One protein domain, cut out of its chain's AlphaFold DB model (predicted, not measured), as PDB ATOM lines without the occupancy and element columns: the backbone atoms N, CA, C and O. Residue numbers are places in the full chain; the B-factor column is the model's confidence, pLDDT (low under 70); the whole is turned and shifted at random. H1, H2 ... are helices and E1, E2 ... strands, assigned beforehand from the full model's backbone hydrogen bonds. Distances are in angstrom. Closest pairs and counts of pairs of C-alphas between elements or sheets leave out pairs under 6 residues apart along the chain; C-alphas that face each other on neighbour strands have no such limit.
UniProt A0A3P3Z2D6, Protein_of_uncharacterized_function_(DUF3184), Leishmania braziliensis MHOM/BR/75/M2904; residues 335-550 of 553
ATOM      1  N   GLY A 335     159.295 121.701  93.425       67.19
ATOM      2  CA  GLY A 335     159.349 121.433  94.865       67.19
ATOM      3  C   GLY A 335     160.416 120.407  95.274       67.19
ATOM      4  O   GLY A 335     160.910 120.436  96.405       67.19
ATOM      5  N   ALA A 336     160.793 119.481  94.388       71.94
ATOM      6  CA  ALA A 336     161.882 118.531  94.621       71.94
ATOM      7  C   ALA A 336     163.256 119.199  94.465       71.94
ATOM      8  O   ALA A 336     164.107 119.039  95.340       71.94
ATOM      9  N   LEU A 337     163.449 120.005  93.416       75.00
ATOM     10  CA  LEU A 337     164.672 120.783  93.199       75.00
ATOM     11  C   LEU A 337     164.887 121.834  94.292       75.00
ATOM     12  O   LEU A 337     165.999 121.967  94.797       75.00
ATOM     13  N   SER A 338     163.826 122.518  94.725       79.31
ATOM     14  CA  SER A 338     163.898 123.475  95.838       79.31
ATOM     15  C   SER A 338     164.345 122.808  97.142       79.31
ATOM     16  O   SER A 338     165.174 123.358  97.870       79.31
ATOM     17  N   ARG A 339     163.840 121.597  97.429       84.06
ATOM     18  CA  ARG A 339     164.278 120.807  98.590       84.06
ATOM     19  C   ARG A 339     165.725 120.352  98.447       84.06
ATOM     20  O   ARG A 339     166.507 120.606  99.351       84.06
ATOM     21  N   LEU A 340     166.094 119.783  97.298       86.31
ATOM     22  CA  LEU A 340     167.465 119.363  97.001       86.31
ATOM     23  C   LEU A 340     168.458 120.517  97.180       86.31
ATOM     24  O   LEU A 340     169.491 120.352  97.822       86.31
ATOM     25  N   PHE A 341     168.139 121.695  96.640       87.12
ATOM     26  CA  PHE A 341     168.942 122.896  96.821       87.12
ATOM     27  C   PHE A 341     169.051 123.275  98.302       87.12
ATOM     28  O   PHE A 341     170.151 123.523  98.792       87.12
ATOM     29  N   GLY A 342     167.934 123.271  99.036       89.06
ATOM     30  CA  GLY A 342     167.919 123.518 100.478       89.06
ATOM     31  C   GLY A 342     168.825 122.565 101.262       89.06
ATOM     32  O   GLY A 342     169.621 123.029 102.081       89.06
ATOM     33  N   ASP A 343     168.747 121.270 100.963       91.81
ATOM     34  CA  ASP A 343     169.531 120.215 101.606       91.81
ATOM     35  C   ASP A 343     171.022 120.338 101.266       91.81
ATOM     36  O   ASP A 343     171.868 120.271 102.159       91.81
ATOM     37  N   LEU A 344     171.362 120.600  99.997       91.69
ATOM     38  CA  LEU A 344     172.738 120.883  99.578       91.69
ATOM     39  C   LEU A 344     173.294 122.100 100.320       91.69
ATOM     40  O   LEU A 344     174.405 122.053 100.837       91.69
ATOM     41  N   MET A 345     172.521 123.179 100.438       92.69
ATOM     42  CA  MET A 345     172.962 124.387 101.137       92.69
ATOM     43  C   MET A 345     173.103 124.205 102.656       92.69
ATOM     44  O   MET A 345     173.752 125.027 103.306       92.69
ATOM     45  N   ALA A 346     172.538 123.144 103.239       92.12
ATOM     46  CA  ALA A 346     172.749 122.781 104.640       92.12
ATOM     47  C   ALA A 346     174.055 121.997 104.870       92.12
ATOM     48  O   ALA A 346     174.505 121.884 106.015       92.12
ATOM     49  N   LEU A 347     174.681 121.476 103.809       93.12
ATOM     50  CA  LEU A 347     175.928 120.728 103.915       93.12
ATOM     51  C   LEU A 347     177.109 121.619 104.340       93.12
ATOM     52  O   LEU A 347     177.143 122.825 104.065       93.12
ATOM     53  N   PRO A 348     178.115 121.035 105.010       93.44
ATOM     54  CA  PRO A 348     179.335 121.748 105.351       93.44
ATOM     55  C   PRO A 348     180.151 122.187 104.138       93.44
ATOM     56  O   PRO A 348     180.179 121.523 103.099       93.44
ATOM     57  N   VAL A 349     180.893 123.276 104.333       94.94
ATOM     58  CA  VAL A 349     181.928 123.745 103.410       94.94
ATOM     59  C   VAL A 349     183.287 123.625 104.094       94.94
ATOM     60  O   VAL A 349     183.481 124.109 105.211       94.94
ATOM     61  N   VAL A 350     184.233 122.985 103.419       95.06
ATOM     62  CA  VAL A 350     185.634 122.892 103.828       95.06
ATOM     63  C   VAL A 350     186.453 123.810 102.932       95.06
ATOM     64  O   VAL A 350     186.494 123.659 101.721       95.06
ATOM     65  N   CYS A 351     187.117 124.781 103.520       95.06
ATOM     66  CA  CYS A 351     187.983 125.719 102.834       95.06
ATOM     67  C   CYS A 351     189.435 125.351 103.130       95.06
ATOM     68  O   CYS A 351     189.762 125.040 104.275       95.06
ATOM     69  N   VAL A 352     190.316 125.418 102.134       93.69
ATOM     70  CA  VAL A 352     191.749 125.153 102.327       93.69
ATOM     71  C   VAL A 352     192.562 126.322 101.794       93.69
ATOM     72  O   VAL A 352     192.360 126.748 100.659       93.69
ATOM     73  N   VAL A 353     193.471 126.848 102.615       91.00
ATOM     74  CA  VAL A 353     194.346 127.982 102.282       91.00
ATOM     75  C   VAL A 353     195.786 127.684 102.677       91.00
ATOM     76  O   VAL A 353     196.035 126.978 103.648       91.00
ATOM     77  N   SER A 354     196.742 128.264 101.951       88.50
ATOM     78  CA  SER A 354     198.173 128.126 102.276       88.50
ATOM     79  C   SER A 354     198.668 129.121 103.328       88.50
ATOM     80  O   SER A 354     199.759 128.957 103.862       88.50
ATOM     81  N   TYR A 355     197.896 130.178 103.598       85.75
ATOM     82  CA  TYR A 355     198.283 131.281 104.477       85.75
ATOM     83  C   TYR A 355     197.090 131.748 105.309       85.75
ATOM     84  O   TYR A 355     195.959 131.770 104.820       85.75
ATOM     85  N   GLU A 356     197.347 132.159 106.552       85.69
ATOM     86  CA  GLU A 356     196.316 132.630 107.486       85.69
ATOM     87  C   GLU A 356     195.561 133.850 106.936       85.69
ATOM     88  O   GLU A 356     194.339 133.941 107.052       85.69
ATOM     89  N   GLU A 357     196.252 134.746 106.231       81.88
ATOM     90  CA  GLU A 357     195.634 135.920 105.613       81.88
ATOM     91  C   GLU A 357     194.627 135.562 104.498       81.88
ATOM     92  O   GLU A 357     193.820 136.406 104.109       81.88
ATOM     93  N   GLY A 358     194.647 134.322 103.989       82.81
ATOM     94  CA  GLY A 358     193.692 133.809 103.001       82.81
ATOM     95  C   GLY A 358     192.367 133.325 103.592       82.81
ATOM     96  O   GLY A 358     191.392 133.195 102.853       82.81
ATOM     97  N   VAL A 359     192.295 133.089 104.909       87.81
ATOM     98  CA  VAL A 359     191.085 132.571 105.578       87.81
ATOM     99  C   VAL A 359     189.915 133.524 105.372       87.81
ATOM    100  O   VAL A 359     188.843 133.130 104.914       87.81
ATOM    101  N   CYS A 360     190.134 134.796 105.678       82.94
ATOM    102  CA  CYS A 360     189.068 135.776 105.732       82.94
ATOM    103  C   CYS A 360     188.415 136.060 104.369       82.94
ATOM    104  O   CYS A 360     187.187 135.952 104.258       82.94
ATOM    105  N   PRO A 361     189.185 136.365 103.303       80.69
ATOM    106  CA  PRO A 361     188.599 136.577 101.988       80.69
ATOM    107  C   PRO A 361     187.859 135.346 101.481       80.69
ATOM    108  O   PRO A 361     186.812 135.482 100.856       80.69
ATOM    109  N   LEU A 362     188.368 134.150 101.785       87.62
ATOM    110  CA  LEU A 362     187.744 132.904 101.376       87.62
ATOM    111  C   LEU A 362     186.421 132.646 102.106       87.62
ATOM    112  O   LEU A 362     185.465 132.225 101.465       87.62
ATOM    113  N   VAL A 363     186.323 132.938 103.406       89.38
ATOM    114  CA  VAL A 363     185.065 132.816 104.169       89.38
ATOM    115  C   VAL A 363     184.013 133.794 103.651       89.38
ATOM    116  O   VAL A 363     182.898 133.389 103.322       89.38
ATOM    117  N   ARG A 364     184.383 135.066 103.475       84.25
ATOM    118  CA  ARG A 364     183.520 136.061 102.817       84.25
ATOM    119  C   ARG A 364     183.162 135.633 101.397       84.25
ATOM    120  O   ARG A 364     182.076 135.956 100.910       84.25
ATOM    121  N   SER A 365     184.039 134.844 100.757       85.19
ATOM    122  CA  SER A 365     183.821 134.365  99.399       85.19
ATOM    123  C   SER A 365     182.524 133.583  99.212       85.19
ATOM    124  O   SER A 365     181.839 133.698  98.187       85.19
ATOM    125  N   LEU A 366     182.175 132.839 100.263       88.88
ATOM    126  CA  LEU A 366     181.101 131.860 100.286       88.88
ATOM    127  C   LEU A 366     179.723 132.505 100.155       88.88
ATOM    128  O   LEU A 366     178.846 131.927  99.518       88.88
ATOM    129  N   ALA A 367     179.544 133.724 100.674       83.62
ATOM    130  CA  ALA A 367     178.282 134.448 100.549       83.62
ATOM    131  C   ALA A 367     177.912 134.684  99.076       83.62
ATOM    132  O   ALA A 367     176.761 134.516  98.692       83.62
ATOM    133  N   LEU A 368     178.890 135.008  98.227       81.06
ATOM    134  CA  LEU A 368     178.662 135.129  96.786       81.06
ATOM    135  C   LEU A 368     178.615 133.756  96.106       81.06
ATOM    136  O   LEU A 368     177.729 133.512  95.285       81.06
ATOM    137  N   ALA A 369     179.549 132.865  96.459       86.38
ATOM    138  CA  ALA A 369     179.678 131.542  95.850       86.38
ATOM    139  C   ALA A 369     178.402 130.703  95.993       86.38
ATOM    140  O   ALA A 369     178.015 130.018  95.053       86.38
ATOM    141  N   PHE A 370     177.712 130.827  97.125       86.94
ATOM    142  CA  PHE A 370     176.453 130.143  97.417       86.94
ATOM    143  C   PHE A 370     175.239 131.085  97.409       86.94
ATOM    144  O   PHE A 370     174.197 130.746  97.970       86.94
ATOM    145  N   ALA A 371     175.375 132.278  96.814       82.50
ATOM    146  CA  ALA A 371     174.315 133.286  96.683       82.50
ATOM    147  C   ALA A 371     173.545 133.578  97.994       82.50
ATOM    148  O   ALA A 371     172.341 133.804  97.997       82.50
ATOM    149  N   GLY A 372     174.238 133.541  99.135       82.62
ATOM    150  CA  GLY A 372     173.672 133.800 100.460       82.62
ATOM    151  C   GLY A 372     172.783 132.684 101.017       82.62
ATOM    152  O   GLY A 372     172.211 132.853 102.090       82.62
ATOM    153  N   HIS A 373     172.662 131.543 100.332       86.56
ATOM    154  CA  HIS A 373     171.764 130.458 100.737       86.56
ATOM    155  C   HIS A 373     172.406 129.409 101.651       86.56
ATOM    156  O   HIS A 373     171.681 128.610 102.252       86.56
ATOM    157  N   HIS A 374     173.738 129.391 101.764       91.94
ATOM    158  CA  HIS A 374     174.458 128.417 102.586       91.94
ATOM    159  C   HIS A 374     174.131 128.573 104.079       91.94
ATOM    160  O   HIS A 374     174.118 129.669 104.639       91.94
ATOM    161  N   ARG A 375     173.843 127.441 104.723       90.12
ATOM    162  CA  ARG A 375     173.396 127.336 106.120       90.12
ATOM    163  C   ARG A 375     174.221 126.349 106.946       90.12
ATOM    164  O   ARG A 375     174.062 126.320 108.166       90.12
ATOM    165  N   GLY A 376     175.075 125.555 106.302       89.62
ATOM    166  CA  GLY A 376     175.963 124.610 106.973       89.62
ATOM    167  C   GLY A 376     177.106 125.284 107.740       89.62
ATOM    168  O   GLY A 376     177.287 126.501 107.715       89.62
ATOM    169  N   GLY A 377     177.910 124.470 108.426       91.88
ATOM    170  CA  GLY A 377     179.151 124.937 109.050       91.88
ATOM    171  C   GLY A 377     180.278 125.123 108.030       91.88
ATOM    172  O   GLY A 377     180.309 124.450 106.998       91.88
ATOM    173  N   VAL A 378     181.221 126.007 108.343       93.94
ATOM    174  CA  VAL A 378     182.426 126.266 107.550       93.94
ATOM    175  C   VAL A 378     183.646 125.828 108.353       93.94
ATOM    176  O   VAL A 378     183.841 126.247 109.494       93.94
ATOM    177  N   ARG A 379     184.494 124.983 107.771       94.19
ATOM    178  CA  ARG A 379     185.801 124.637 108.346       94.19
ATOM    179  C   ARG A 379     186.886 125.161 107.435       94.19
ATOM    180  O   ARG A 379     186.874 124.841 106.257       94.19
ATOM    181  N   VAL A 380     187.818 125.935 107.968       94.56
ATOM    182  CA  VAL A 380     188.964 126.435 107.214       94.56
ATOM    183  C   VAL A 380     190.228 125.761 107.722       94.56
ATOM    184  O   VAL A 380     190.567 125.860 108.900       94.56
ATOM    185  N   SER A 381     190.918 125.077 106.823       93.62
ATOM    186  CA  SER A 381     192.206 124.442 107.055       93.62
ATOM    187  C   SER A 381     193.322 125.324 106.502       93.62
ATOM    188  O   SER A 381     193.349 125.616 105.307       93.62
ATOM    189  N   VAL A 382     194.235 125.744 107.375       91.44
ATOM    190  CA  VAL A 382     195.410 126.550 107.015       91.44
ATOM    191  C   VAL A 382     196.626 125.634 106.947       91.44
ATOM    192  O   VAL A 382     197.037 125.087 107.973       91.44
ATOM    193  N   GLU A 383     197.195 125.441 105.757       87.94
ATOM    194  CA  GLU A 383     198.413 124.644 105.610       87.94
ATOM    195  C   GLU A 383     199.575 125.303 106.355       87.94
ATOM    196  O   GLU A 383     199.880 126.482 106.179       87.94
ATOM    197  N   GLN A 384     200.261 124.516 107.180       73.62
ATOM    198  CA  GLN A 384     201.505 124.948 107.795       73.62
ATOM    199  C   GLN A 384     202.658 124.724 106.816       73.62
ATOM    200  O   GLN A 384     203.130 123.602 106.624       73.62
ATOM    201  N   HIS A 385     203.122 125.805 106.196       69.06
ATOM    202  CA  HIS A 385     204.354 125.810 105.418       69.06
ATOM    203  C   HIS A 385     205.504 126.370 106.260       69.06
ATOM    204  O   HIS A 385     205.372 127.417 106.890       69.06
ATOM    205  N   GLY A 386     206.656 125.696 106.256       60.88
ATOM    206  CA  GLY A 386     207.889 126.282 106.780       60.88
ATOM    207  C   GLY A 386     208.337 127.423 105.863       60.88
ATOM    208  O   GLY A 386     208.722 127.175 104.723       60.88
ATOM    209  N   GLY A 387     208.255 128.672 106.320       72.69
ATOM    210  CA  GLY A 387     208.605 129.841 105.511       72.69
ATOM    211  C   GLY A 387     208.077 131.153 106.086       72.69
ATOM    212  O   GLY A 387     207.435 131.163 107.132       72.69
ATOM    213  N   ALA A 388     208.367 132.257 105.395       76.50
ATOM    214  CA  ALA A 388     207.862 133.575 105.764       76.50
ATOM    215  C   ALA A 388     206.336 133.657 105.583       76.50
ATOM    216  O   ALA A 388     205.783 133.164 104.596       76.50
ATOM    217  N   THR A 389     205.671 134.327 106.518       83.44
ATOM    218  CA  THR A 389     204.254 134.714 106.433       83.44
ATOM    219  C   THR A 389     204.012 135.665 105.255       83.44
ATOM    220  O   THR A 389     204.944 136.310 104.748       83.44
ATOM    221  N   LEU A 390     202.757 135.820 104.803       80.94
ATOM    222  CA  LEU A 390     202.464 136.834 103.779       80.94
ATOM    223  C   LEU A 390     202.745 138.238 104.308       80.94
ATOM    224  O   LEU A 390     203.233 139.074 103.551       80.94
ATOM    225  N   ARG A 391     202.524 138.492 105.602       79.94
ATOM    226  CA  ARG A 391     202.924 139.739 106.266       79.94
ATOM    227  C   ARG A 391     204.418 140.044 106.124       79.94
ATOM    228  O   ARG A 391     204.773 141.150 105.717       79.94
ATOM    229  N   GLU A 392     205.290 139.090 106.431       84.94
ATOM    230  CA  GLU A 392     206.744 139.258 106.277       84.94
ATOM    231  C   GLU A 392     207.129 139.443 104.807       84.94
ATOM    232  O   GLU A 392     207.950 140.297 104.474       84.94
ATOM    233  N   THR A 393     206.474 138.702 103.912       83.62
ATOM    234  CA  THR A 393     206.692 138.813 102.467       83.62
ATOM    235  C   THR A 393     206.278 140.191 101.934       83.62
ATOM    236  O   THR A 393     207.007 140.780 101.137       83.62
ATOM    237  N   ARG A 394     205.157 140.762 102.404       80.06
ATOM    238  CA  ARG A 394     204.743 142.140 102.076       80.06
ATOM    239  C   ARG A 394     205.795 143.151 102.498       80.06
ATOM    240  O   ARG A 394     206.159 144.008 101.695       80.06
ATOM    241  N   ALA A 395     206.285 143.037 103.734       82.75
ATOM    242  CA  ALA A 395     207.304 143.934 104.267       82.75
ATOM    243  C   ALA A 395     208.597 143.859 103.440       82.75
ATOM    244  O   ALA A 395     209.136 144.893 103.051       82.75
ATOM    245  N   ALA A 396     209.045 142.648 103.091       85.19
ATOM    246  CA  ALA A 396     210.229 142.439 102.260       85.19
ATOM    247  C   ALA A 396     210.077 143.007 100.838       85.19
ATOM    248  O   ALA A 396     211.038 143.516 100.267       85.19
ATOM    249  N   LEU A 397     208.872 142.937 100.266       81.88
ATOM    250  CA  LEU A 397     208.570 143.457  98.930       81.88
ATOM    251  C   LEU A 397     208.221 144.955  98.914       81.88
ATOM    252  O   LEU A 397     208.001 145.504  97.836       81.88
ATOM    253  N   GLY A 398     208.111 145.609 100.075       76.12
ATOM    254  CA  GLY A 398     207.592 146.977 100.172       76.12
ATOM    255  C   GLY A 398     206.157 147.115  99.645       76.12
ATOM    256  O   GLY A 398     205.775 148.174  99.149       76.12
ATOM    257  N   HIS A 399     205.364 146.039  99.698       71.38
ATOM    258  CA  HIS A 399     204.012 145.998  99.145       71.38
ATOM    259  C   HIS A 399     202.976 146.309 100.232       71.38
ATOM    260  O   HIS A 399     202.471 145.407 100.906       71.38
ATOM    261  N   GLY A 400     202.708 147.603 100.430       59.97
ATOM    262  CA  GLY A 400     201.764 148.104 101.433       59.97
ATOM    263  C   GLY A 400     200.299 147.786 101.113       59.97
ATOM    264  O   GLY A 400     199.914 147.650  99.952       59.97
ATOM    265  N   VAL A 401     199.478 147.684 102.159       57.97
ATOM    266  CA  VAL A 401     198.027 147.481 102.044       57.97
ATOM    267  C   VAL A 401     197.349 148.804 101.684       57.97
ATOM    268  O   VAL A 401     197.532 149.798 102.384       57.97
ATOM    269  N   VAL A 402     196.535 148.824 100.626       48.38
ATOM    270  CA  VAL A 402     195.739 150.001 100.246       48.38
ATOM    271  C   VAL A 402     194.270 149.719 100.539       48.38
ATOM    272  O   VAL A 402     193.552 149.189  99.701       48.38
ATOM    273  N   SER A 403     193.790 150.087 101.729       43.12
ATOM    274  CA  SER A 403     192.350 150.043 101.992       43.12
ATOM    275  C   SER A 403     191.656 151.306 101.487       43.12
ATOM    276  O   SER A 403     192.066 152.427 101.791       43.12
ATOM    277  N   ALA A 404     190.565 151.122 100.744       41.50
ATOM    278  CA  ALA A 404     189.662 152.204 100.363       41.50
ATOM    279  C   ALA A 404     188.495 152.395 101.353       41.50
ATOM    280  O   ALA A 404     187.830 153.428 101.282       41.50
ATOM    281  N   MET A 405     188.219 151.421 102.238       47.12
ATOM    282  CA  MET A 405     187.041 151.409 103.119       47.12
ATOM    283  C   MET A 405     187.331 150.746 104.480       47.12
ATOM    284  O   MET A 405     188.038 149.738 104.538       47.12
ATOM    285  N   PRO A 406     186.760 151.254 105.586       52.81
ATOM    286  CA  PRO A 406     186.802 150.560 106.870       52.81
ATOM    287  C   PRO A 406     185.988 149.258 106.809       52.81
ATOM    288  O   PRO A 406     184.879 149.250 106.274       52.81
ATOM    289  N   ALA A 407     186.512 148.176 107.389       58.88
ATOM    290  CA  ALA A 407     185.808 146.900 107.508       58.88
ATOM    291  C   ALA A 407     185.958 146.305 108.924       58.88
ATOM    292  O   ALA A 407     186.986 146.532 109.578       58.88
ATOM    293  N   PRO A 408     184.948 145.563 109.419       58.97
ATOM    294  CA  PRO A 408     185.079 144.706 110.594       58.97
ATOM    295  C   PRO A 408     186.354 143.863 110.541       58.97
ATOM    296  O   PRO A 408     186.696 143.300 109.494       58.97
ATOM    297  N   ALA A 409     187.073 143.807 111.668       66.44
ATOM    298  CA  ALA A 409     188.197 142.893 111.815       66.44
ATOM    299  C   ALA A 409     187.730 141.462 111.556       66.44
ATOM    300  O   ALA A 409     186.602 141.113 111.903       66.44
ATOM    301  N   CYS A 410     188.602 140.646 110.967       73.31
ATOM    302  CA  CYS A 410     188.203 139.306 110.595       73.31
ATOM    303  C   CYS A 410     188.125 138.364 111.802       73.31
ATOM    304  O   CYS A 410     189.083 137.684 112.171       73.31
ATOM    305  N   THR A 411     186.952 138.388 112.425       83.69
ATOM    306  CA  THR A 411     186.540 137.580 113.564       83.69
ATOM    307  C   THR A 411     185.331 136.774 113.128       83.69
ATOM    308  O   THR A 411     184.374 137.322 112.578       83.69
ATOM    309  N   TYR A 412     185.364 135.467 113.364       88.25
ATOM    310  CA  TYR A 412     184.335 134.577 112.850       88.25
ATOM    311  C   TYR A 412     183.312 134.190 113.914       88.25
ATOM    312  O   TYR A 412     183.651 134.025 115.086       88.25
ATOM    313  N   GLY A 413     182.065 134.018 113.481       85.38
ATOM    314  CA  GLY A 413     180.994 133.484 114.312       85.38
ATOM    315  C   GLY A 413     181.128 131.974 114.534       85.38
ATOM    316  O   GLY A 413     181.976 131.299 113.949       85.38
ATOM    317  N   GLU A 414     180.227 131.406 115.334       86.69
ATOM    318  CA  GLU A 414     180.284 129.999 115.773       86.69
ATOM    319  C   GLU A 414     180.235 128.964 114.634       86.69
ATOM    320  O   GLU A 414     180.646 127.811 114.806       86.69
ATOM    321  N   ARG A 415     179.733 129.364 113.457       87.69
ATOM    322  CA  ARG A 415     179.641 128.505 112.268       87.69
ATOM    323  C   ARG A 415     180.978 128.271 111.584       87.69
ATOM    324  O   ARG A 415     181.082 127.305 110.831       87.69
ATOM    325  N   VAL A 416     181.974 129.120 111.820       92.81
ATOM    326  CA  VAL A 416     183.279 129.032 111.167       92.81
ATOM    327  C   VAL A 416     184.305 128.530 112.173       92.81
ATOM    328  O   VAL A 416     184.464 129.081 113.259       92.81
ATOM    329  N   ARG A 417     185.038 127.483 111.806       92.38
ATOM    330  CA  ARG A 417     186.150 126.961 112.606       92.38
ATOM    331  C   ARG A 417     187.417 126.972 111.780       92.38
ATOM    332  O   ARG A 417     187.435 126.404 110.693       92.38
ATOM    333  N   VAL A 418     188.472 127.580 112.307       92.56
ATOM    334  CA  VAL A 418     189.787 127.634 111.659       92.56
ATOM    335  C   VAL A 418     190.728 126.680 112.384       92.56
ATOM    336  O   VAL A 418     190.773 126.668 113.614       92.56
ATOM    337  N   GLY A 419     191.457 125.859 111.636       89.31
ATOM    338  CA  GLY A 419     192.412 124.905 112.187       89.31
ATOM    339  C   GLY A 419     193.607 124.678 111.262       89.31
ATOM    340  O   GLY A 419     193.550 125.017 110.080       89.31
ATOM    341  N   PRO A 420     194.704 124.109 111.782       87.88
ATOM    342  CA  PRO A 420     195.876 123.804 110.974       87.88
ATOM    343  C   PRO A 420     195.645 122.576 110.079       87.88
ATOM    344  O   PRO A 420     194.898 121.663 110.438       87.88
ATOM    345  N   ALA A 421     196.333 122.534 108.941       85.00
ATOM    346  CA  ALA A 421     196.520 121.351 108.105       85.00
ATOM    347  C   ALA A 421     198.011 121.112 107.845       85.00
ATOM    348  O   ALA A 421     198.824 122.043 107.872       85.00
ATOM    349  N   THR A 422     198.379 119.855 107.607       83.12
ATOM    350  CA  THR A 422     199.759 119.507 107.265       83.12
ATOM    351  C   THR A 422     200.044 119.949 105.830       83.12
ATOM    352  O   THR A 422     199.216 119.765 104.942       83.12
ATOM    353  N   GLY A 423     201.201 120.567 105.586       78.25
ATOM    354  CA  GLY A 423     201.554 121.028 104.243       78.25
ATOM    355  C   GLY A 423     201.642 119.871 103.240       78.25
ATOM    356  O   GLY A 423     202.316 118.878 103.509       78.25
ATOM    357  N   GLY A 424     200.990 120.023 102.081       77.50
ATOM    358  CA  GLY A 424     201.011 119.022 101.005       77.50
ATOM    359  C   GLY A 424     200.055 117.847 101.215       77.50
ATOM    360  O   GLY A 424     200.152 116.846 100.511       77.50
ATOM    361  N   GLU A 425     199.147 117.958 102.179       85.31
ATOM    362  CA  GLU A 425     198.142 116.941 102.446       85.31
ATOM    363  C   GLU A 425     197.099 116.835 101.319       85.31
ATOM    364  O   GLU A 425     196.748 117.828 100.664       85.31
ATOM    365  N   ASP A 426     196.600 115.618 101.080       89.06
ATOM    366  CA  ASP A 426     195.589 115.380 100.058       89.06
ATOM    367  C   ASP A 426     194.227 115.964 100.460       89.06
ATOM    368  O   ASP A 426     193.799 115.918 101.617       89.06
ATOM    369  N   ILE A 427     193.508 116.494  99.470       89.25
ATOM    370  CA  ILE A 427     192.228 117.163  99.707       89.25
ATOM    371  C   ILE A 427     191.176 116.208 100.282       89.25
ATOM    372  O   ILE A 427     190.331 116.632 101.067       89.25
ATOM    373  N   SER A 428     191.231 114.922  99.918       88.81
ATOM    374  CA  SER A 428     190.296 113.918 100.419       88.81
ATOM    375  C   SER A 428     190.565 113.575 101.885       88.81
ATOM    376  O   SER A 428     189.611 113.341 102.622       88.81
ATOM    377  N   ASP A 429     191.823 113.620 102.338       89.44
ATOM    378  CA  ASP A 429     192.196 113.420 103.745       89.44
ATOM    379  C   ASP A 429     191.747 114.608 104.608       89.44
ATOM    380  O   ASP A 429     191.108 114.421 105.651       89.44
ATOM    381  N   ILE A 430     191.999 115.836 104.133       89.06
ATOM    382  CA  ILE A 430     191.525 117.068 104.780       89.06
ATOM    383  C   ILE A 430     189.998 117.041 104.888       89.06
ATOM    384  O   ILE A 430     189.449 117.256 105.972       89.06
ATOM    385  N   ALA A 431     189.315 116.742 103.780       88.88
ATOM    386  CA  ALA A 431     187.864 116.666 103.736       88.88
ATOM    387  C   ALA A 431     187.327 115.573 104.667       88.88
ATOM    388  O   ALA A 431     186.421 115.858 105.440       88.88
ATOM    389  N   ARG A 432     187.906 114.365 104.675       87.06
ATOM    390  CA  ARG A 432     187.496 113.276 105.579       87.06
ATOM    391  C   ARG A 432     187.531 113.709 107.038       87.06
ATOM    392  O   ARG A 432     186.493 113.709 107.691       87.06
ATOM    393  N   ARG A 433     188.657 114.237 107.525       85.69
ATOM    394  CA  ARG A 433     188.734 114.739 108.912       85.69
ATOM    395  C   ARG A 433     187.773 115.894 109.184       85.69
ATOM    396  O   ARG A 433     187.218 116.020 110.279       85.69
ATOM    397  N   ALA A 434     187.584 116.771 108.200       79.56
ATOM    398  CA  ALA A 434     186.666 117.893 108.309       79.56
ATOM    399  C   ALA A 434     185.186 117.458 108.279       79.56
ATOM    400  O   ALA A 434     184.338 118.188 108.787       79.56
ATOM    401  N   LEU A 435     184.866 116.278 107.751       77.00
ATOM    402  CA  LEU A 435     183.496 115.802 107.549       77.00
ATOM    403  C   LEU A 435     183.100 114.652 108.481       77.00
ATOM    404  O   LEU A 435     181.917 114.518 108.775       77.00
ATOM    405  N   ASP A 436     184.055 113.909 109.046       66.12
ATOM    406  CA  ASP A 436     183.815 112.825 110.018       66.12
ATOM    407  C   ASP A 436     183.078 113.301 111.284       66.12
ATOM    408  O   ASP A 436     182.480 112.512 112.010       66.12
ATOM    409  N   ALA A 437     183.055 114.614 111.527       54.09
ATOM    410  CA  ALA A 437     182.325 115.245 112.625       54.09
ATOM    411  C   ALA A 437     181.026 115.964 112.190       54.09
ATOM    412  O   ALA A 437     180.441 116.682 112.999       54.09
ATOM    413  N   MET A 438     180.585 115.830 110.933       56.75
ATOM    414  CA  MET A 438     179.399 116.499 110.373       56.75
ATOM    415  C   MET A 438     178.531 115.473 109.634       56.75
ATOM    416  O   MET A 438     178.701 115.219 108.447       56.75
ATOM    417  N   GLY A 439     177.636 114.816 110.374       57.50
ATOM    418  CA  GLY A 439     176.773 113.761 109.840       57.50
ATOM    419  C   GLY A 439     175.798 114.270 108.771       57.50
ATOM    420  O   GLY A 439     175.208 115.334 108.928       57.50
ATOM    421  N   GLY A 440     175.610 113.480 107.710       75.75
ATOM    422  CA  GLY A 440     174.650 113.738 106.629       75.75
ATOM    423  C   GLY A 440     175.267 113.663 105.230       75.75
ATOM    424  O   GLY A 440     176.482 113.777 105.059       75.75
ATOM    425  N   GLY A 441     174.427 113.429 104.224       87.25
ATOM    426  CA  GLY A 441     174.794 113.473 102.814       87.25
ATOM    427  C   GLY A 441     173.547 113.578 101.942       87.25
ATOM    428  O   GLY A 441     172.503 113.042 102.307       87.25
ATOM    429  N   VAL A 442     173.655 114.271 100.814       91.62
ATOM    430  CA  VAL A 442     172.541 114.526  99.893       91.62
ATOM    431  C   VAL A 442     172.752 113.723  98.621       91.62
ATOM    432  O   VAL A 442     173.790 113.848  97.972       91.62
ATOM    433  N   GLU A 443     171.789 112.878  98.270       90.50
ATOM    434  CA  GLU A 443     171.839 112.118  97.021       90.50
ATOM    435  C   GLU A 443     171.396 112.986  95.847       90.50
ATOM    436  O   GLU A 443     170.310 113.566  95.860       90.50
ATOM    437  N   LEU A 444     172.245 113.068  94.823       86.94
ATOM    438  CA  LEU A 444     171.920 113.790  93.602       86.94
ATOM    439  C   LEU A 444     170.995 112.938  92.716       86.94
ATOM    440  O   LEU A 444     171.319 111.774  92.434       86.94
ATOM    441  N   PRO A 445     169.867 113.496  92.239       80.62
ATOM    442  CA  PRO A 445     168.963 112.789  91.346       80.62
ATOM    443  C   PRO A 445     169.632 112.492  90.002       80.62
ATOM    444  O   PRO A 445     170.594 113.142  89.591       80.62
ATOM    445  N   ALA A 446     169.072 111.527  89.271       70.00
ATOM    446  CA  ALA A 446     169.574 111.132  87.954       70.00
ATOM    447  C   ALA A 446     169.556 112.272  86.914       70.00
ATOM    448  O   ALA A 446     170.276 112.206  85.921       70.00
ATOM    449  N   THR A 447     168.755 113.315  87.149       66.44
ATOM    450  CA  THR A 447     168.629 114.506  86.298       66.44
ATOM    451  C   THR A 447     169.763 115.521  86.483       66.44
ATOM    452  O   THR A 447     169.924 116.405  85.643       66.44
ATOM    453  N   CYS A 448     170.597 115.393  87.523       65.38
ATOM    454  CA  CYS A 448     171.824 116.178  87.654       65.38
ATOM    455  C   CYS A 448     172.874 115.667  86.645       65.38
ATOM    456  O   CYS A 448     173.603 114.708  86.910       65.38
ATOM    457  N   GLY A 449     172.917 116.284  85.457       53.41
ATOM    458  CA  GLY A 449     173.850 115.944  84.374       53.41
ATOM    459  C   GLY A 449     175.335 116.089  84.749       53.41
ATOM    460  O   GLY A 449     175.686 116.704  85.750       53.41
ATOM    461  N   GLY A 450     176.229 115.516  83.930       55.12
ATOM    462  CA  GLY A 450     177.687 115.671  84.089       55.12
ATOM    463  C   GLY A 450     178.395 114.621  84.959       55.12
ATOM    464  O   GLY A 450     179.495 114.874  85.436       55.12
ATOM    465  N   GLY A 451     177.790 113.443  85.164       59.22
ATOM    466  CA  GLY A 451     178.405 112.330  85.908       59.22
ATOM    467  C   GLY A 451     178.134 112.327  87.420       59.22
ATOM    468  O   GLY A 451     178.680 111.486  88.125       59.22
ATOM    469  N   GLY A 452     177.282 113.234  87.914       63.25
ATOM    470  CA  GLY A 452     176.911 113.342  89.332       63.25
ATOM    471  C   GLY A 452     175.741 112.459  89.785       63.25
ATOM    472  O   GLY A 452     175.470 112.366  90.980       63.25
ATOM    473  N   ALA A 453     175.039 111.813  88.852       74.31
ATOM    474  CA  ALA A 453     173.862 110.997  89.136       74.31
ATOM    475  C   ALA A 453     174.171 109.849  90.116       74.31
ATOM    476  O   ALA A 453     175.051 109.024  89.869       74.31
ATOM    477  N   GLY A 454     173.419 109.774  91.219       78.69
ATOM    478  CA  GLY A 454     173.583 108.725  92.230       78.69
ATOM    479  C   GLY A 454     174.790 108.904  93.157       78.69
ATOM    480  O   GLY A 454     175.070 108.010  93.960       78.69
ATOM    481  N   LEU A 455     175.493 110.040  93.070       88.75
ATOM    482  CA  LEU A 455     176.480 110.436  94.068       88.75
ATOM    483  C   LEU A 455     175.780 110.964  95.320       88.75
ATOM    484  O   LEU A 455     174.784 111.685  95.242       88.75
ATOM    485  N   ARG A 456     176.341 110.636  96.483       91.19
ATOM    486  CA  ARG A 456     175.937 111.170  97.779       91.19
ATOM    487  C   ARG A 456     176.942 112.232  98.208       91.19
ATOM    488  O   ARG A 456     178.052 111.922  98.637       91.19
ATOM    489  N   VAL A 457     176.546 113.493  98.086       92.62
ATOM    490  CA  VAL A 457     177.378 114.653  98.411       92.62
ATOM    491  C   VAL A 457     177.419 114.848  99.920       92.62
ATOM    492  O   VAL A 457     176.385 115.019 100.561       92.62
ATOM    493  N   ARG A 458     178.619 114.829 100.495       92.38
ATOM    494  CA  ARG A 458     178.869 114.992 101.938       92.38
ATOM    495  C   ARG A 458     179.204 116.430 102.327       92.38
ATOM    496  O   ARG A 458     179.086 116.797 103.490       92.38
ATOM    497  N   GLY A 459     179.613 117.239 101.357       93.62
ATOM    498  CA  GLY A 459     179.990 118.632 101.550       93.62
ATOM    499  C   GLY A 459     180.669 119.214 100.321       93.62
ATOM    500  O   GLY A 459     180.922 118.515  99.334       93.62
ATOM    501  N   PHE A 460     180.979 120.500 100.413       94.81
ATOM    502  CA  PHE A 460     181.738 121.229  99.403       94.81
ATOM    503  C   PHE A 460     183.150 121.490  99.906       94.81
ATOM    504  O   PHE A 460     183.355 121.703 101.100       94.81
ATOM    505  N   VAL A 461     184.119 121.515  98.998       95.38
ATOM    506  CA  VAL A 461     185.492 121.904  99.301       95.38
ATOM    507  C   VAL A 461     185.916 123.032  98.374       95.38
ATOM    508  O   VAL A 461     185.829 122.893  97.156       95.38
ATOM    509  N   VAL A 462     186.399 124.134  98.938       95.25
ATOM    510  CA  VAL A 462     187.029 125.223  98.185       95.25
ATOM    511  C   VAL A 462     188.529 125.178  98.456       95.25
ATOM    512  O   VAL A 462     188.993 125.583  99.524       95.25
ATOM    513  N   ASP A 463     189.284 124.645  97.498       93.81
ATOM    514  CA  ASP A 463     190.740 124.507  97.579       93.81
ATOM    515  C   ASP A 463     191.422 125.742  96.975       93.81
ATOM    516  O   ASP A 463     191.632 125.853  95.762       93.81
ATOM    517  N   ALA A 464     191.738 126.700  97.846       90.94
ATOM    518  CA  ALA A 464     192.363 127.972  97.509       90.94
ATOM    519  C   ALA A 464     193.877 127.980  97.772       90.94
ATOM    520  O   ALA A 464     194.483 129.048  97.904       90.94
ATOM    521  N   ARG A 465     194.514 126.807  97.849       89.44
ATOM    522  CA  ARG A 465     195.961 126.715  98.063       89.44
ATOM    523  C   ARG A 465     196.757 127.449  96.982       89.44
ATOM    524  O   ARG A 465     196.365 127.558  95.814       89.44
ATOM    525  N   THR A 466     197.896 127.996  97.392       83.56
ATOM    526  CA  THR A 466     198.774 128.793  96.527       83.56
ATOM    527  C   THR A 466     199.596 127.875  95.631       83.56
ATOM    528  O   THR A 466     200.254 126.952  96.110       83.56
ATOM    529  N   ARG A 467     199.617 128.143  94.320       74.88
ATOM    530  CA  ARG A 467     200.488 127.410  93.391       74.88
ATOM    531  C   ARG A 467     201.952 127.793  93.631       74.88
ATOM    532  O   ARG A 467     202.284 128.972  93.572       74.88
ATOM    533  N   GLY A 468     202.825 126.804  93.835       67.25
ATOM    534  CA  GLY A 468     204.279 127.006  93.802       67.25
ATOM    535  C   GLY A 468     204.852 127.846  94.951       67.25
ATOM    536  O   GLY A 468     205.597 128.792  94.707       67.25
ATOM    537  N   VAL A 469     204.520 127.500  96.198       64.00
ATOM    538  CA  VAL A 469     205.145 128.049  97.421       64.00
ATOM    539  C   VAL A 469     206.683 127.917  97.349       64.00
ATOM    540  O   VAL A 469     207.165 126.856  96.944       64.00
ATOM    541  N   PRO A 470     207.480 128.936  97.753       73.94
ATOM    542  CA  PRO A 470     207.115 130.164  98.479       73.94
ATOM    543  C   PRO A 470     206.793 131.397  97.609       73.94
ATOM    544  O   PRO A 470     207.344 131.585  96.526       73.94
ATOM    545  N   VAL A 471     205.967 132.304  98.149       81.81
ATOM    546  CA  VAL A 471     205.621 133.605  97.544       81.81
ATOM    547  C   VAL A 471     206.830 134.547  97.542       81.81
ATOM    548  O   VAL A 471     207.395 134.848  98.590       81.81
ATOM    549  N   ARG A 472     207.234 135.031  96.359       82.44
ATOM    550  CA  ARG A 472     208.445 135.868  96.181       82.44
ATOM    551  C   ARG A 472     208.244 137.135  95.344       82.44
ATOM    552  O   ARG A 472     209.212 137.817  95.026       82.44
ATOM    553  N   SER A 473     207.016 137.454  94.948       78.19
ATOM    554  CA  SER A 473     206.709 138.625  94.118       78.19
ATOM    555  C   SER A 473     205.348 139.213  94.478       78.19
ATOM    556  O   SER A 473     204.509 138.519  95.050       78.19
ATOM    557  N   ALA A 474     205.098 140.474  94.109       73.56
ATOM    558  CA  ALA A 474     203.797 141.115  94.331       73.56
ATOM    559  C   ALA A 474     202.649 140.377  93.610       73.56
ATOM    560  O   ALA A 474     201.547 140.273  94.143       73.56
ATOM    561  N   ALA A 475     202.914 139.805  92.431       72.81
ATOM    562  CA  ALA A 475     201.943 138.981  91.711       72.81
ATOM    563  C   ALA A 475     201.624 137.685  92.472       72.81
ATOM    564  O   ALA A 475     200.457 137.414  92.741       72.81
ATOM    565  N   ALA A 476     202.652 136.947  92.906       78.50
ATOM    566  CA  ALA A 476     202.472 135.734  93.704       78.50
ATOM    567  C   ALA A 476     201.765 136.026  95.039       78.50
ATOM    568  O   ALA A 476     201.000 135.203  95.530       78.50
ATOM    569  N   LEU A 477     201.988 137.213  95.609       78.19
ATOM    570  CA  LEU A 477     201.339 137.658  96.836       78.19
ATOM    571  C   LEU A 477     199.842 137.875  96.639       78.19
ATOM    572  O   LEU A 477     199.049 137.430  97.464       78.19
ATOM    573  N   ARG A 478     199.450 138.499  95.523       75.25
ATOM    574  CA  ARG A 478     198.035 138.634  95.160       75.25
ATOM    575  C   ARG A 478     197.370 137.289  94.942       75.25
ATOM    576  O   ARG A 478     196.242 137.065  95.376       75.25
ATOM    577  N   ASP A 479     198.080 136.404  94.257       77.69
ATOM    578  CA  ASP A 479     197.601 135.071  93.932       77.69
ATOM    579  C   ASP A 479     197.462 134.184  95.172       77.69
ATOM    580  O   ASP A 479     196.648 133.266  95.158       77.69
ATOM    581  N   ALA A 480     198.218 134.438  96.241       82.00
ATOM    582  CA  ALA A 480     198.130 133.684  97.491       82.00
ATOM    583  C   ALA A 480     196.819 133.919  98.263       82.00
ATOM    584  O   ALA A 480     196.445 133.102  99.101       82.00
ATOM    585  N   LEU A 481     196.112 135.012  97.961       80.50
ATOM    586  CA  LEU A 481     194.813 135.359  98.543       80.50
ATOM    587  C   LEU A 481     193.661 135.155  97.553       80.50
ATOM    588  O   LEU A 481     192.658 135.863  97.595       80.50
ATOM    589  N   ALA A 482     193.819 134.226  96.612       81.62
ATOM    590  CA  ALA A 482     192.796 133.980  95.612       81.62
ATOM    591  C   ALA A 482     191.543 133.341  96.229       81.62
ATOM    592  O   ALA A 482     191.643 132.403  97.016       81.62
ATOM    593  N   ALA A 483     190.362 133.794  95.814       85.19
ATOM    594  CA  ALA A 483     189.089 133.192  96.203       85.19
ATOM    595  C   ALA A 483     188.116 133.137  95.010       85.19
ATOM    596  O   ALA A 483     188.241 133.963  94.093       85.19
ATOM    597  N   PRO A 484     187.137 132.203  95.003       85.06
ATOM    598  CA  PRO A 484     186.019 132.239  94.062       85.06
ATOM    599  C   PRO A 484     185.354 133.606  94.094       85.06
ATOM    600  O   PRO A 484     185.455 134.294  95.099       85.06
ATOM    601  N   ALA A 485     184.734 134.024  92.993       75.81
ATOM    602  CA  ALA A 485     184.271 135.398  92.841       75.81
ATOM    603  C   ALA A 485     183.014 135.557  91.992       75.81
ATOM    604  O   ALA A 485     182.802 136.613  91.383       75.81
ATOM    605  N   GLN A 486     182.228 134.493  91.954       75.44
ATOM    606  CA  GLN A 486     180.967 134.329  91.250       75.44
ATOM    607  C   GLN A 486     180.126 133.308  92.017       75.44
ATOM    608  O   GLN A 486     180.678 132.548  92.813       75.44
ATOM    609  N   THR A 487     178.828 133.255  91.743       82.31
ATOM    610  CA  THR A 487     177.988 132.137  92.179       82.31
ATOM    611  C   THR A 487     178.453 130.851  91.501       82.31
ATOM    612  O   THR A 487     178.726 130.846  90.299       82.31
ATOM    613  N   LEU A 488     178.592 129.789  92.289       84.12
ATOM    614  CA  LEU A 488     179.028 128.481  91.830       84.12
ATOM    615  C   LEU A 488     177.820 127.597  91.534       84.12
ATOM    616  O   LEU A 488     176.820 127.586  92.250       84.12
ATOM    617  N   SER A 489     177.960 126.835  90.468       84.06
ATOM    618  CA  SER A 489     177.021 125.835  89.976       84.06
ATOM    619  C   SER A 489     177.572 124.434  90.248       84.06
ATOM    620  O   SER A 489     178.774 124.268  90.466       84.06
ATOM    621  N   LEU A 490     176.721 123.403  90.245       83.81
ATOM    622  CA  LEU A 490     177.168 122.033  90.539       83.81
ATOM    623  C   LEU A 490     178.275 121.567  89.584       83.81
ATOM    624  O   LEU A 490     179.219 120.908  90.015       83.81
ATOM    625  N   GLU A 491     178.214 121.961  88.313       82.31
ATOM    626  CA  GLU A 491     179.210 121.580  87.316       82.31
ATOM    627  C   GLU A 491     180.589 122.260  87.508       82.31
ATOM    628  O   GLU A 491     181.582 121.852  86.894       82.31
ATOM    629  N   ASP A 492     180.693 123.290  88.358       84.81
ATOM    630  CA  ASP A 492     181.977 123.912  88.726       84.81
ATOM    631  C   ASP A 492     182.830 122.979  89.580       84.81
ATOM    632  O   ASP A 492     184.060 123.000  89.505       84.81
ATOM    633  N   PHE A 493     182.189 122.075  90.311       88.81
ATOM    634  CA  PHE A 493     182.867 121.164  91.210       88.81
ATOM    635  C   PHE A 493     183.290 119.874  90.503       88.81
ATOM    636  O   PHE A 493     182.655 119.404  89.558       88.81
ATOM    637  N   ARG A 494     184.405 119.294  90.940       90.50
ATOM    638  CA  ARG A 494     184.756 117.898  90.671       90.50
ATOM    639  C   ARG A 494     184.334 117.049  91.865       90.50
ATOM    640  O   ARG A 494     184.499 117.465  93.009       90.50
ATOM    641  N   ALA A 495     183.808 115.859  91.611       90.38
ATOM    642  CA  ALA A 495     183.509 114.913  92.677       90.38
ATOM    643  C   ALA A 495     184.794 114.199  93.121       90.38
ATOM    644  O   ALA A 495     185.555 113.707  92.287       90.38
ATOM    645  N   VAL A 496     185.035 114.140  94.430       91.50
ATOM    646  CA  VAL A 496     186.161 113.415  95.034       91.50
ATOM    647  C   VAL A 496     185.620 112.475  96.098       91.50
ATOM    648  O   VAL A 496     184.918 112.917  97.004       91.50
ATOM    649  N   ALA A 497     185.938 111.187  95.993       90.56
ATOM    650  CA  ALA A 497     185.504 110.189  96.962       90.56
ATOM    651  C   ALA A 497     186.137 110.441  98.342       90.56
ATOM    652  O   ALA A 497     187.336 110.698  98.459       90.56
ATOM    653  N   VAL A 498     185.316 110.370  99.389       87.69
ATOM    654  CA  VAL A 498     185.729 110.586 100.788       87.69
ATOM    655  C   VAL A 498     185.157 109.549 101.750       87.69
ATOM    656  O   VAL A 498     185.546 109.528 102.909       87.69
ATOM    657  N   GLY A 499     184.224 108.702 101.319       77.06
ATOM    658  CA  GLY A 499     183.653 107.665 102.171       77.06
ATOM    659  C   GLY A 499     184.194 106.266 101.876       77.06
ATOM    660  O   GLY A 499     184.967 106.071 100.939       77.06
ATOM    661  N   PRO A 500     183.742 105.262 102.648       72.75
ATOM    662  CA  PRO A 500     184.005 103.853 102.347       72.75
ATOM    663  C   PRO A 500     183.335 103.396 101.039       72.75
ATOM    664  O   PRO A 500     183.725 102.380 100.472       72.75
ATOM    665  N   SER A 501     182.321 104.130 100.567       82.44
ATOM    666  CA  SER A 501     181.715 103.969  99.246       82.44
ATOM    667  C   SER A 501     182.289 105.001  98.280       82.44
ATOM    668  O   SER A 501     182.331 106.187  98.602       82.44
ATOM    669  N   GLU A 502     182.616 104.590  97.054       82.81
ATOM    670  CA  GLU A 502     183.022 105.512  95.976       82.81
ATOM    671  C   GLU A 502     181.919 106.516  95.599       82.81
ATOM    672  O   GLU A 502     182.189 107.537  94.969       82.81
ATOM    673  N   ARG A 503     180.668 106.249  96.005       86.50
ATOM    674  CA  ARG A 503     179.539 107.170  95.818       86.50
ATOM    675  C   ARG A 503     179.471 108.267  96.877       86.50
ATOM    676  O   ARG A 503     178.771 109.250  96.651       86.50
ATOM    677  N   ASP A 504     180.143 108.111  98.017       90.06
ATOM    678  CA  ASP A 504     180.236 109.154  99.040       90.06
ATOM    679  C   ASP A 504     181.333 110.145  98.640       90.06
ATOM    680  O   ASP A 504     182.530 109.861  98.763       90.06
ATOM    681  N   VAL A 505     180.919 111.318  98.165       92.00
ATOM    682  CA  VAL A 505     181.822 112.303  97.563       92.00
ATOM    683  C   VAL A 505     181.740 113.659  98.244       92.00
ATOM    684  O   VAL A 505     180.722 114.037  98.824       92.00
ATOM    685  N   VAL A 506     182.802 114.436  98.098       93.12
ATOM    686  CA  VAL A 506     182.765 115.889  98.235       93.12
ATOM    687  C   VAL A 506     182.854 116.547  96.875       93.12
ATOM    688  O   VAL A 506     183.488 116.029  95.955       93.12
ATOM    689  N   LEU A 507     182.227 117.708  96.769       93.56
ATOM    690  CA  LEU A 507     182.288 118.548  95.587       93.56
ATOM    691  C   LEU A 507     183.411 119.568  95.771       93.56
ATOM    692  O   LEU A 507     183.282 120.499  96.559       93.56
ATOM    693  N   VAL A 508     184.528 119.369  95.074       94.06
ATOM    694  CA  VAL A 508     185.739 120.191  95.193       94.06
ATOM    695  C   VAL A 508     185.806 121.201  94.057       94.06
ATOM    696  O   VAL A 508     185.658 120.835  92.897       94.06
ATOM    697  N   VAL A 509     186.078 122.461  94.374       92.88
ATOM    698  CA  VAL A 509     186.513 123.468  93.406       92.88
ATOM    699  C   VAL A 509     187.896 123.949  93.816       92.88
ATOM    700  O   VAL A 509     188.081 124.528  94.887       92.88
ATOM    701  N   SER A 510     188.887 123.671  92.979       91.00
ATOM    702  CA  SER A 510     190.239 124.199  93.134       91.00
ATOM    703  C   SER A 510     190.501 125.340  92.157       91.00
ATOM    704  O   SER A 510     189.759 125.561  91.197       91.00
ATOM    705  N   ARG A 511     191.617 126.043  92.348       82.88
ATOM    706  CA  ARG A 511     192.106 127.017  91.360       82.88
ATOM    707  C   ARG A 511     192.411 126.393  89.998       82.88
ATOM    708  O   ARG A 511     192.296 127.062  88.981       82.88
ATOM    709  N   GLU A 512     192.854 125.138  89.964       81.62
ATOM    710  CA  GLU A 512     193.086 124.403  88.712       81.62
ATOM    711  C   GLU A 512     191.780 124.093  87.990       81.62
ATOM    712  O   GLU A 512     191.650 124.399  86.804       81.62
ATOM    713  N   ASP A 513     190.777 123.620  88.732       80.19
ATOM    714  CA  ASP A 513     189.430 123.422  88.195       80.19
ATOM    715  C   ASP A 513     188.859 124.736  87.650       80.19
ATOM    716  O   ASP A 513     188.183 124.754  86.621       80.19
ATOM    717  N   ALA A 514     189.168 125.854  88.310       74.00
ATOM    718  CA  ALA A 514     188.695 127.166  87.914       74.00
ATOM    719  C   ALA A 514     189.226 127.635  86.558       74.00
ATOM    720  O   ALA A 514     188.445 128.125  85.741       74.00
ATOM    721  N   ASP A 515     190.521 127.443  86.298       69.62
ATOM    722  CA  ASP A 515     191.127 127.784  85.008       69.62
ATOM    723  C   ASP A 515     190.536 126.926  83.879       69.62
ATOM    724  O   ASP A 515     190.241 127.440  82.799       69.62
ATOM    725  N   ALA A 516     190.304 125.634  84.139       74.19
ATOM    726  CA  ALA A 516     189.744 124.708  83.158       74.19
ATOM    727  C   ALA A 516     188.260 124.979  82.856       74.19
ATOM    728  O   ALA A 516     187.822 124.858  81.712       74.19
ATOM    729  N   LYS A 517     187.477 125.348  83.876       72.62
ATOM    730  CA  LYS A 517     186.016 125.517  83.786       72.62
ATOM    731  C   LYS A 517     185.566 126.971  83.630       72.62
ATOM    732  O   LYS A 517     184.365 127.237  83.634       72.62
ATOM    733  N   ALA A 518     186.513 127.900  83.489       70.50
ATOM    734  CA  ALA A 518     186.277 129.342  83.456       70.50
ATOM    735  C   ALA A 518     185.529 129.873  84.698       70.50
ATOM    736  O   ALA A 518     184.776 130.844  84.610       70.50
ATOM    737  N   VAL A 519     185.750 129.258  85.868       72.81
ATOM    738  CA  VAL A 519     185.241 129.790  87.138       72.81
ATOM    739  C   VAL A 519     186.050 131.025  87.484       72.81
ATOM    740  O   VAL A 519     187.275 130.984  87.589       72.81
ATOM    741  N   HIS A 520     185.376 132.150  87.679       73.81
ATOM    742  CA  HIS A 520     186.075 133.382  87.972       73.81
ATOM    743  C   HIS A 520     186.549 133.433  89.428       73.81
ATOM    744  O   HIS A 520     185.743 133.486  90.357       73.81
ATOM    745  N   TRP A 521     187.868 133.489  89.603       79.75
ATOM    746  CA  TRP A 521     188.522 133.783  90.877       79.75
ATOM    747  C   TRP A 521     189.068 135.212  90.882       79.75
ATOM    748  O   TRP A 521     189.449 135.754  89.837       79.75
ATOM    749  N   VAL A 522     189.072 135.838  92.056       72.25
ATOM    750  CA  VAL A 522     189.730 137.127  92.294       72.25
ATOM    751  C   VAL A 522     190.971 136.920  93.135       72.25
ATOM    752  O   VAL A 522     190.980 136.079  94.024       72.25
ATOM    753  N   ASN A 523     191.983 137.734  92.860       72.81
ATOM    754  CA  ASN A 523     193.258 137.762  93.567       72.81
ATOM    755  C   ASN A 523     193.381 139.146  94.219       72.81
ATOM    756  O   ASN A 523     192.869 140.125  93.667       72.81
ATOM    757  N   GLY A 524     194.055 139.255  95.363       64.81
ATOM    758  CA  GLY A 524     194.113 140.511  96.114       64.81
ATOM    759  C   GLY A 524     195.410 140.677  96.883       64.81
ATOM    760  O   GLY A 524     195.939 139.718  97.426       64.81
ATOM    761  N   ALA A 525     195.941 141.901  96.920       48.69
ATOM    762  CA  ALA A 525     197.205 142.191  97.599       48.69
ATOM    763  C   ALA A 525     197.061 142.130  99.126       48.69
ATOM    764  O   ALA A 525     198.046 141.893  99.829       48.69
ATOM    765  N   SER A 526     195.834 142.271  99.631       54.84
ATOM    766  CA  SER A 526     195.433 142.166 101.029       54.84
ATOM    767  C   SER A 526     194.006 141.639 101.188       54.84
ATOM    768  O   SER A 526     193.231 141.594 100.232       54.84
ATOM    769  N   GLU A 527     193.648 141.264 102.419       51.44
ATOM    770  CA  GLU A 527     192.264 140.953 102.786       51.44
ATOM    771  C   GLU A 527     191.339 142.136 102.476       51.44
ATOM    772  O   GLU A 527     190.302 141.960 101.846       51.44
ATOM    773  N   SER A 528     191.751 143.349 102.854       49.72
ATOM    774  CA  SER A 528     190.990 144.582 102.634       49.72
ATOM    775  C   SER A 528     190.828 144.925 101.161       49.72
ATOM    776  O   SER A 528     189.807 145.499 100.789       49.72
ATOM    777  N   ASP A 529     191.793 144.537 100.323       51.00
ATOM    778  CA  ASP A 529     191.634 144.667  98.886       51.00
ATOM    779  C   ASP A 529     190.447 143.829  98.433       51.00
ATOM    780  O   ASP A 529     189.492 144.337  97.862       51.00
ATOM    781  N   LEU A 530     190.400 142.557  98.813       51.72
ATOM    782  CA  LEU A 530     189.300 141.691  98.404       51.72
ATOM    783  C   LEU A 530     187.933 142.247  98.847       51.72
ATOM    784  O   LEU A 530     186.993 142.159  98.063       51.72
ATOM    785  N   LEU A 531     187.834 142.967  99.971       45.22
ATOM    786  CA  LEU A 531     186.595 143.609 100.459       45.22
ATOM    787  C   LEU A 531     186.072 144.783  99.642       45.22
ATOM    788  O   LEU A 531     184.883 145.079  99.696       45.22
ATOM    789  N   VAL A 532     186.913 145.435  98.847       45.38
ATOM    790  CA  VAL A 532     186.446 146.426  97.865       45.38
ATOM    791  C   VAL A 532     185.735 145.710  96.696       45.38
ATOM    792  O   VAL A 532     185.061 146.342  95.888       45.38
ATOM    793  N   THR A 533     185.850 144.379  96.600       47.91
ATOM    794  CA  THR A 533     185.342 143.558  95.486       47.91
ATOM    795  C   THR A 533     184.455 142.370  95.839       47.91
ATOM    796  O   THR A 533     183.926 141.729  94.923       47.91
ATOM    797  N   TYR A 534     184.297 142.076  97.123       57.78
ATOM    798  CA  TYR A 534     183.572 140.926  97.653       57.78
ATOM    799  C   TYR A 534     182.423 141.402  98.557       57.78
ATOM    800  O   TYR A 534     182.491 142.547  99.012       57.78
ATOM    801  N   PRO A 535     181.352 140.612  98.804       57.38
ATOM    802  CA  PRO A 535     180.308 141.022  99.724       57.38
ATOM    803  C   PRO A 535     180.904 141.458 101.055       57.38
ATOM    804  O   PRO A 535     181.889 140.893 101.539       57.38
ATOM    805  N   LEU A 536     180.283 142.493 101.608       65.19
ATOM    806  CA  LEU A 536     180.540 142.955 102.960       65.19
ATOM    807  C   LEU A 536     180.424 141.781 103.944       65.19
ATOM    808  O   LEU A 536     179.764 140.787 103.621       65.19
ATOM    809  N   PRO A 537     181.023 141.898 105.140       71.50
ATOM    810  CA  PRO A 537     180.866 140.897 106.179       71.50
ATOM    811  C   PRO A 537     179.415 140.481 106.353       71.50
ATOM    812  O   PRO A 537     178.517 141.327 106.397       71.50
ATOM    813  N   VAL A 538     179.197 139.171 106.415       76.69
ATOM    814  CA  VAL A 538     177.867 138.596 106.592       76.69
ATOM    815  C   VAL A 538     177.760 137.989 107.978       76.69
ATOM    816  O   VAL A 538     178.606 137.199 108.395       76.69
ATOM    817  N   GLU A 539     176.664 138.306 108.662       82.12
ATOM    818  CA  GLU A 539     176.351 137.808 110.006       82.12
ATOM    819  C   GLU A 539     176.367 136.271 110.088       82.12
ATOM    820  O   GLU A 539     176.655 135.690 111.128       82.12
ATOM    821  N   ALA A 540     176.117 135.588 108.966       83.19
ATOM    822  CA  ALA A 540     176.174 134.133 108.891       83.19
ATOM    823  C   ALA A 540     177.564 133.546 109.211       83.19
ATOM    824  O   ALA A 540     177.640 132.406 109.674       83.19
ATOM    825  N   TYR A 541     178.646 134.285 108.950       86.56
ATOM    826  CA  TYR A 541     180.018 133.787 109.092       86.56
ATOM    827  C   TYR A 541     180.880 134.620 110.036       86.56
ATOM    828  O   TYR A 541     181.846 134.095 110.589       86.56
ATOM    829  N   GLU A 542     180.558 135.893 110.232       85.00
ATOM    830  CA  GLU A 542     181.408 136.839 110.951       85.00
ATOM    831  C   GLU A 542     180.725 137.423 112.183       85.00
ATOM    832  O   GLU A 542     179.508 137.597 112.224       85.00
ATOM    833  N   ASP A 543     181.538 137.745 113.189       84.44
ATOM    834  CA  ASP A 543     181.097 138.496 114.359       84.44
ATOM    835  C   ASP A 543     180.940 139.976 113.987       84.44
ATOM    836  O   ASP A 543     181.905 140.741 113.936       84.44
ATOM    837  N   MET A 544     179.697 140.388 113.743       81.50
ATOM    838  CA  MET A 544     179.359 141.769 113.388       81.50
ATOM    839  C   MET A 544     179.604 142.768 114.534       81.50
ATOM    840  O   MET A 544     179.586 143.976 114.296       81.50
ATOM    841  N   GLY A 545     179.839 142.291 115.762       78.38
ATOM    842  CA  GLY A 545     180.241 143.102 116.913       78.38
ATOM    843  C   GLY A 545     181.751 143.345 117.003       78.38
ATOM    844  O   GLY A 545     182.193 144.135 117.843       78.38
ATOM    845  N   ALA A 546     182.553 142.704 116.149       77.75
ATOM    846  CA  ALA A 546     183.996 142.875 116.139       77.75
ATOM    847  C   ALA A 546     184.397 144.316 115.783       77.75
ATOM    848  O   ALA A 546     183.823 144.968 114.909       77.75
ATOM    849  N   GLY A 547     185.439 144.819 116.451       71.12
ATOM    850  CA  GLY A 547     185.944 146.167 116.208       71.12
ATOM    851  C   GLY A 547     186.352 146.378 114.745       71.12
ATOM    852  O   GLY A 547     187.071 145.566 114.162       71.12
ATOM    853  N   VAL A 548     185.930 147.500 114.165       63.50
ATOM    854  CA  VAL A 548     186.354 147.927 112.826       63.50
ATOM    855  C   VAL A 548     187.835 148.288 112.870       63.50
ATOM    856  O   VAL A 548     188.256 149.113 113.685       63.50
ATOM    857  N   ARG A 549     188.637 147.685 111.991       59.09
ATOM    858  CA  ARG A 549     190.060 148.014 111.863       59.09
ATOM    859  C   ARG A 549     190.305 148.711 110.537       59.09
ATOM    860  O   ARG A 549     189.914 148.235 109.477       59.09
ATOM    861  N   TRP A 550     191.007 149.835 110.606       49.62
ATOM    862  CA  TRP A 550     191.714 150.348 109.443       49.62
ATOM    863  C   TRP A 550     192.920 149.445 109.210       49.62
ATOM    864  O   TRP A 550     193.585 149.054 110.173       49.62
TER     865      TRP A 550
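What this domain is: This is residues 335 to 550 of the 553 residues of the protein "Protein_of_uncharacterized_function_(DUF3184)" of Leishmania braziliensis MHOM/BR/75/M2904 (UniProt A0A3P3Z2D6). A strongly twisted sheet of six strands curls round the short helix H4 on one face, while the longest helix, H2, covers part of the other face, with H7 packed on H2 farther out. H1 lies at one end of the longest axis, and H3, with H5 touching it, toward the other. The 216 printed residues include seven named helices and six named strands, in the order H1 E1 H2 E2 H3 E3 H4 E4 H5 E5 E6 H6 H7; the class is mixed, with 101 residues, under half, in named elements. The sheet's order is E3 E2 E1 E4 E6 E5, mixed. The whole is compact, with a radius of gyration of the C-alphas of 17.1 A, and elongated, spanning 53 by 34 by 32 A.

How they stand to each other: E3, residues 416 to 422, is an edge strand, parallel to E2, residues 378 to 384, with N 419 and O 380 2.9 A apart. E2 is parallel to E1, residues 349 to 353, with N 351 and O 379 at 2.7 A. E1 is parallel to E4, residues 456 to 463, with N 462 and O 350 at 2.8 A; E4 bends by 53 degrees at residue 459. E4 is parallel to E6, residues 504 to 510, with N 461 and O 507 at 2.8 A. E6 and the edge strand E5, residues 494 to 497, form an antiparallel hairpin, with N 496 and O 506 at 2.9 A. These N and O pairs are within hydrogen-bond range. H2, residues 356 to 369, is over E2 and E1 at a height over the sheet of 8.8 A. H4, residues 427 to 435, is on the opposite face, its closest C-alphas to E1 being Ala 431 and Val 350, 6.6 A apart. E1, H2, E2 form a strand-helix-strand unit, two parallel neighbour strands with a helix between, its crossover right-handed. H7, residues 527 to 533, touches H2's residues 357 to 361 at a shallow tilt of 22 degrees; the closest C-alphas are Pro 361 and Glu 527, 5.8 A. H3, residues 390 to 397, touches H5, residues 474 to 479, opposite ways; the closest C-alphas are Leu 397 and Ala 474, 7.0 A. H1, residues 335 to 346, and H6, residues 511 to 517, only graze the sheet. Every O i to N i+4 pair is within hydrogen-bond range in H1, H3, H4, H5 and H6, against 5 of 10 in H2 and 2 of 3 in H7.

Where its parts are: H1 begins at C-alpha 335 (159.349, 121.433, 94.865), and H7 ends at C-alpha 533 (185.342, 143.558, 95.486). From first to last C-alpha, H2 measures 20.3 A and E4 19.9 A.

The domain as a whole: The printed part has no cut. The links H3 to E3, H4 to E4 and H5 to E5 are long. Confidence is under 70 in 42 residues, among them 400 to 409 and 524 to 536.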